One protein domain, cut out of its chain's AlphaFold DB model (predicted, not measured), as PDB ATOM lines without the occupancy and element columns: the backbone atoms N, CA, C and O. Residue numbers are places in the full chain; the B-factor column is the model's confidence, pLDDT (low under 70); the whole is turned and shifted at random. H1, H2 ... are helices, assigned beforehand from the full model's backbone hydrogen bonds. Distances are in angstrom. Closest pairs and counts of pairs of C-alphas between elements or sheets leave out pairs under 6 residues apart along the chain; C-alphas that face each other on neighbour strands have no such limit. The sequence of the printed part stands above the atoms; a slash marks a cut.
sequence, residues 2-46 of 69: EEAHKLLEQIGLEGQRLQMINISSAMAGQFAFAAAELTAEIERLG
ATOM      1  N   GLU A   2     -47.961 102.806 -89.109       82.00
ATOM      2  CA  GLU A   2     -47.972 102.081 -90.392       82.00
ATOM      3  C   GLU A   2     -48.901 100.856 -90.412       82.00
ATOM      4  O   GLU A   2     -49.662 100.687 -91.358       82.00
ATOM      5  N   GLU A   3     -48.928 100.050 -89.347       89.75
ATOM      6  CA  GLU A   3     -49.825  98.885 -89.286       89.75
ATOM      7  C   GLU A   3     -51.312  99.264 -89.245       89.75
ATOM      8  O   GLU A   3     -52.135  98.606 -89.869       89.75
ATOM      9  N   ALA A   4     -51.675 100.363 -88.579       91.56
ATOM     10  CA  ALA A   4     -53.062 100.825 -88.554       91.56
ATOM     11  C   ALA A   4     -53.521 101.301 -89.941       91.56
ATOM     12  O   ALA A   4     -54.651 101.032 -90.337       91.56
ATOM     13  N   HIS A   5     -52.636 101.954 -90.701       91.25
ATOM     14  CA  HIS A   5     -52.931 102.375 -92.071       91.25
ATOM     15  C   HIS A   5     -53.136 101.163 -92.981       91.25
ATOM     16  O   HIS A   5     -54.143 101.094 -93.678       91.25
ATOM     17  N   LYS A   6     -52.243 100.167 -92.896       91.88
ATOM     18  CA  LYS A   6     -52.381  98.908 -93.643       91.88
ATOM     19  C   LYS A   6     -53.685  98.189 -93.309       91.88
ATOM     20  O   LYS A   6     -54.353  97.695 -94.208       91.88
ATOM     21  N   LEU A   7     -54.067  98.140 -92.030       94.06
ATOM     22  CA  LEU A   7     -55.329  97.526 -91.610       94.06
ATOM     23  C   LEU A   7     -56.543  98.250 -92.201       94.06
ATOM     24  O   LEU A   7     -57.466  97.587 -92.663       94.06
ATOM     25  N   LEU A   8     -56.538  99.588 -92.217       92.50
ATOM     26  CA  LEU A   8     -57.599 100.379 -92.849       92.50
ATOM     27  C   LEU A   8     -57.690 100.087 -94.351       92.50
ATOM     28  O   LEU A   8     -58.779  99.824 -94.855       92.50
ATOM     29  N   GLU A   9     -56.552 100.041 -95.040       92.00
ATOM     30  CA  GLU A   9     -56.495  99.715 -96.468       92.00
ATOM     31  C   GLU A   9     -57.004  98.295 -96.755       92.00
ATOM     32  O   GLU A   9     -57.769  98.092 -97.697       92.00
ATOM     33  N   GLN A  10     -56.661  97.316 -95.910       94.06
ATOM     34  CA  GLN A  10     -57.123  95.929 -96.038       94.06
ATOM     35  C   GLN A  10     -58.645  95.784 -95.934       94.06
ATOM     36  O   GLN A  10     -59.218  94.914 -96.589       94.06
ATOM     37  N   ILE A  11     -59.307  96.624 -95.133       92.50
ATOM     38  CA  ILE A  11     -60.773  96.628 -95.006       92.50
ATOM     39  C   ILE A  11     -61.460  97.566 -96.011       92.50
ATOM     40  O   ILE A  11     -62.668  97.781 -95.920       92.50
ATOM     41  N   GLY A  12     -60.711  98.112 -96.976       89.38
ATOM     42  CA  GLY A  12     -61.237  98.967 -98.040       89.38
ATOM     43  C   GLY A  12     -61.470 100.422 -97.632       89.38
ATOM     44  O   GLY A  12     -62.283 101.101 -98.254       89.38
ATOM     45  N   LEU A  13     -60.790 100.905 -96.589       91.25
ATOM     46  CA  LEU A  13     -60.805 102.308 -96.182       91.25
ATOM     47  C   LEU A  13     -59.512 103.004 -96.588       91.25
ATOM     48  O   LEU A  13     -58.427 102.432 -96.544       91.25
ATOM     49  N   GLU A  14     -59.608 104.284 -96.927       88.75
ATOM     50  CA  GLU A  14     -58.434 105.085 -97.233       88.75
ATOM     51  C   GLU A  14     -57.631 105.350 -95.949       88.75
ATOM     52  O   GLU A  14     -58.119 106.010 -95.028       88.75
ATOM     53  N   GLY A  15     -56.371 104.899 -95.898       87.94
ATOM     54  CA  GLY A  15     -55.484 105.109 -94.743       87.94
ATOM     55  C   GLY A  15     -55.279 106.585 -94.372       87.94
ATOM     56  O   GLY A  15     -55.048 106.901 -93.211       87.94
ATOM     57  N   GLN A  16     -55.468 107.504 -95.330       89.31
ATOM     58  CA  GLN A  16     -55.440 108.963 -95.137       89.31
ATOM     59  C   GLN A  16     -56.504 109.477 -94.150       89.31
ATOM     60  O   GLN A  16     -56.364 110.579 -93.629       89.31
ATOM     61  N   ARG A  17     -57.553 108.689 -93.862       90.38
ATOM     62  CA  ARG A  17     -58.566 109.019 -92.842       90.38
ATOM     63  C   ARG A  17     -58.026 108.942 -91.408       90.38
ATOM     64  O   ARG A  17     -58.724 109.357 -90.486       90.38
ATOM     65  N   LEU A  18     -56.819 108.407 -91.212       91.94
ATOM     66  CA  LEU A  18     -56.135 108.338 -89.928       91.94
ATOM     67  C   LEU A  18     -54.847 109.164 -89.979       91.94
ATOM     68  O   LEU A  18     -53.974 108.944 -90.813       91.94
ATOM     69  N   GLN A  19     -54.708 110.094 -89.038       92.25
ATOM     70  CA  GLN A  19     -53.458 110.797 -88.780       92.25
ATOM     71  C   GLN A  19     -53.180 110.833 -87.283       92.25
ATOM     72  O   GLN A  19     -54.089 110.959 -86.465       92.25
ATOM     73  N   MET A  20     -51.901 110.730 -86.926       92.44
ATOM     74  CA  MET A  20     -51.434 110.807 -85.548       92.44
ATOM     75  C   MET A  20     -50.376 111.892 -85.471       92.44
ATOM     76  O   MET A  20     -49.351 111.819 -86.147       92.44
ATOM     77  N   ILE A  21     -50.652 112.903 -84.657       92.81
ATOM     78  CA  ILE A  21     -49.833 114.103 -84.542       92.81
ATOM     79  C   ILE A  21     -49.471 114.256 -83.070       92.81
ATOM     80  O   ILE A  21     -50.348 114.308 -82.210       92.81
ATOM     81  N   ASN A  22     -48.174 114.302 -82.774       93.94
ATOM     82  CA  ASN A  22     -47.695 114.529 -81.416       93.94
ATOM     83  C   ASN A  22     -47.643 116.030 -81.152       93.94
ATOM     84  O   ASN A  22     -46.860 116.745 -81.775       93.94
ATOM     85  N   ILE A  23     -48.463 116.496 -80.215       95.81
ATOM     86  CA  ILE A  23     -48.533 117.902 -79.818       95.81
ATOM     87  C   ILE A  23     -48.475 117.965 -78.293       95.81
ATOM     88  O   ILE A  23     -49.189 117.227 -77.613       95.81
ATOM     89  N   SER A  24     -47.607 118.817 -77.741       95.31
ATOM     90  CA  SER A  24     -47.547 119.037 -76.292       95.31
ATOM     91  C   SER A  24     -48.600 120.055 -75.843       95.31
ATOM     92  O   SER A  24     -49.071 120.873 -76.633       95.31
ATOM     93  N   SER A  25     -48.945 120.061 -74.555       93.00
ATOM     94  CA  SER A  25     -49.944 120.984 -73.989       93.00
ATOM     95  C   SER A  25     -49.586 122.469 -74.143       93.00
ATOM     96  O   SER A  25     -50.472 123.318 -74.116       93.00
ATOM     97  N   ALA A  26     -48.305 122.793 -74.344       96.50
ATOM     98  CA  ALA A  26     -47.841 124.159 -74.581       96.50
ATOM     99  C   ALA A  26     -48.022 124.625 -76.042       96.50
ATOM    100  O   ALA A  26     -47.887 125.811 -76.332       96.50
ATOM    101  N   MET A  27     -48.322 123.719 -76.978       96.19
ATOM    102  CA  MET A  27     -48.346 123.990 -78.421       96.19
ATOM    103  C   MET A  27     -49.766 124.239 -78.958       96.19
ATOM    104  O   MET A  27     -50.158 123.700 -79.994       96.19
ATOM    105  N   ALA A  28     -50.544 125.089 -78.282       95.69
ATOM    106  CA  ALA A  28     -51.945 125.351 -78.635       95.69
ATOM    107  C   ALA A  28     -52.137 125.845 -80.085       95.69
ATOM    108  O   ALA A  28     -53.067 125.419 -80.767       95.69
ATOM    109  N   GLY A  29     -51.234 126.692 -80.595       97.62
ATOM    110  CA  GLY A  29     -51.306 127.171 -81.982       97.62
ATOM    111  C   GLY A  29     -51.097 126.063 -83.021       97.62
ATOM    112  O   GLY A  29     -51.796 126.022 -84.028       97.62
ATOM    113  N   GLN A  30     -50.179 125.127 -82.754       97.25
ATOM    114  CA  GLN A  30     -49.942 123.980 -83.639       97.25
ATOM    115  C   GLN A  30     -51.120 123.008 -83.608       97.25
ATOM    116  O   GLN A  30     -51.489 122.471 -84.644       97.25
ATOM    117  N   PHE A  31     -51.747 122.833 -82.440       96.31
ATOM    118  CA  PHE A  31     -52.990 122.076 -82.331       96.31
ATOM    119  C   PHE A  31     -54.099 122.685 -83.193       96.31
ATOM    120  O   PHE A  31     -54.706 121.965 -83.978       96.31
ATOM    121  N   ALA A  32     -54.334 123.997 -83.088       97.50
ATOM    122  CA  ALA A  32     -55.371 124.669 -83.868       97.50
ATOM    123  C   ALA A  32     -55.145 124.513 -85.381       97.50
ATOM    124  O   ALA A  32     -56.077 124.187 -86.111       97.50
ATOM    125  N   PHE A  33     -53.900 124.681 -85.836       97.88
ATOM    126  CA  PHE A  33     -53.539 124.489 -87.239       97.88
ATOM    127  C   PHE A  33     -53.719 123.033 -87.689       97.88
ATOM    128  O   PHE A  33     -54.412 122.771 -88.666       97.88
ATOM    129  N   ALA A  34     -53.166 122.073 -86.943       96.44
ATOM    130  CA  ALA A  34     -53.274 120.652 -87.263       96.44
ATOM    131  C   ALA A  34     -54.732 120.165 -87.292       96.44
ATOM    132  O   ALA A  34     -55.102 119.375 -88.158       96.44
ATOM    133  N   ALA A  35     -55.572 120.648 -86.372       96.06
ATOM    134  CA  ALA A  35     -56.994 120.333 -86.349       96.06
ATOM    135  C   ALA A  35     -57.729 120.903 -87.572       96.06
ATOM    136  O   ALA A  35     -58.578 120.214 -88.138       96.06
ATOM    137  N   ALA A  36     -57.398 122.127 -87.995       97.50
ATOM    138  CA  ALA A  36     -57.981 122.740 -89.185       97.50
ATOM    139  C   ALA A  36     -57.600 121.974 -90.463       97.50
ATOM    140  O   ALA A  36     -58.485 121.600 -91.230       97.50
ATOM    141  N   GLU A  37     -56.316 121.652 -90.641       96.81
ATOM    142  CA  GLU A  37     -55.827 120.899 -91.806       96.81
ATOM    143  C   GLU A  37     -56.424 119.487 -91.862       96.81
ATOM    144  O   GLU A  37     -56.934 119.059 -92.897       96.81
ATOM    145  N   LEU A  38     -56.446 118.773 -90.730       95.12
ATOM    146  CA  LEU A  38     -57.069 117.451 -90.650       95.12
ATOM    147  C   LEU A  38     -58.566 117.511 -90.984       95.12
ATOM    148  O   LEU A  38     -59.089 116.616 -91.646       95.12
ATOM    149  N   THR A  39     -59.258 118.566 -90.549       95.38
ATOM    150  CA  THR A  39     -60.678 118.768 -90.869       95.38
ATOM    151  C   THR A  39     -60.877 118.983 -92.366       95.38
ATOM    152  O   THR A  39     -61.724 118.314 -92.956       95.38
ATOM    153  N   ALA A  40     -60.066 119.835 -92.997       96.44
ATOM    154  CA  ALA A  40     -60.132 120.086 -94.435       96.44
ATOM    155  C   ALA A  40     -59.897 118.803 -95.256       96.44
ATOM    156  O   ALA A  40     -60.616 118.531 -96.220       96.44
ATOM    157  N   GLU A  41     -58.945 117.962 -94.844       93.62
ATOM    158  CA  GLU A  41     -58.706 116.666 -95.484       93.62
ATOM    159  C   GLU A  41     -59.891 115.704 -95.322       93.62
ATOM    160  O   GLU A  41     -60.301 115.053 -96.287       93.62
ATOM    161  N   ILE A  42     -60.497 115.635 -94.132       92.25
ATOM    162  CA  ILE A  42     -61.694 114.813 -93.892       92.25
ATOM    163  C   ILE A  42     -62.868 115.291 -94.755       92.25
ATOM    164  O   ILE A  42     -63.576 114.463 -95.331       92.25
ATOM    165  N   GLU A  43     -63.070 116.605 -94.873       93.25
ATOM    166  CA  GLU A  43     -64.104 117.188 -95.733       93.25
ATOM    167  C   GLU A  43     -63.876 116.828 -97.205       93.25
ATOM    168  O   GLU A  43     -64.813 116.402 -97.886       93.25
ATOM    169  N   ARG A  44     -62.627 116.902 -97.680       93.38
ATOM    170  CA  ARG A  44     -62.243 116.523 -99.048       93.38
ATOM    171  C   ARG A  44     -62.458 115.035 -99.334       93.38
ATOM    172  O   ARG A  44     -62.872 114.677-100.435       93.38
ATOM    173  N   LEU A  45     -62.188 114.164 -98.360       91.69
ATOM    174  CA  LEU A  45     -62.433 112.718 -98.453       91.69
ATOM    175  C   LEU A  45     -63.923 112.353 -98.364       91.69
ATOM    176  O   LEU A  45     -64.304 111.217 -98.663       91.69
ATOM    177  N   GLY A  46     -64.761 113.287 -97.920       90.75
ATOM    178  CA  GLY A  46     -66.192 113.091 -97.776       90.75
ATOM    179  C   GLY A  46     -66.578 112.124 -96.646       90.75
ATOM    180  O   GLY A  46     -65.737 111.638 -95.874       90.75
TER     181      GLY A  46
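This is residues 2 to 46 of the 69 residues of the protein "FlpD domain-containing protein" of Chloroflexi bacterium RBG_13_66_10 (UniProt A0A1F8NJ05). What shape does the model make? It is a flat, open zigzag: short helix H1, then an extended stretch, residues 11 to 27, along most of the longest axis, then the longer helix H2, which folds back. What are its parts and size? The printed part has 45 residues with two named helices, H1 then H2, and no named strand, and its class is all helix. It is loose, with a radius of gyration of the C-alphas of 12.6 A, and spans 37 by 23 by 8 A.

Where is H1? It holds residues 2 to 10, from C-alpha 2 at (-47.972, 102.081, -90.392), and is 12.4 A long. Where is H2? It holds residues 28 to 45, 25.7 A long, ending with C-alpha 45 at (-62.433, 112.718, -98.453).

Do the helices meet? H1 and H2 are apart, with no C-alpha of the one within 8 A of the other. Are their backbones well paired? In H1 and H2 every O i to N i+4 pair is within hydrogen-bond range.

Which C-alphas are farthest apart? Those of Gly 12 and Ala 26, 36.9 A. What of the link and confidence? The link of 17 residues is long, and residues 24 to 29, of which 28 and 29 belong to H2, stand free. The printed part has no cut, and no printed residue is under 70 in pLDDT.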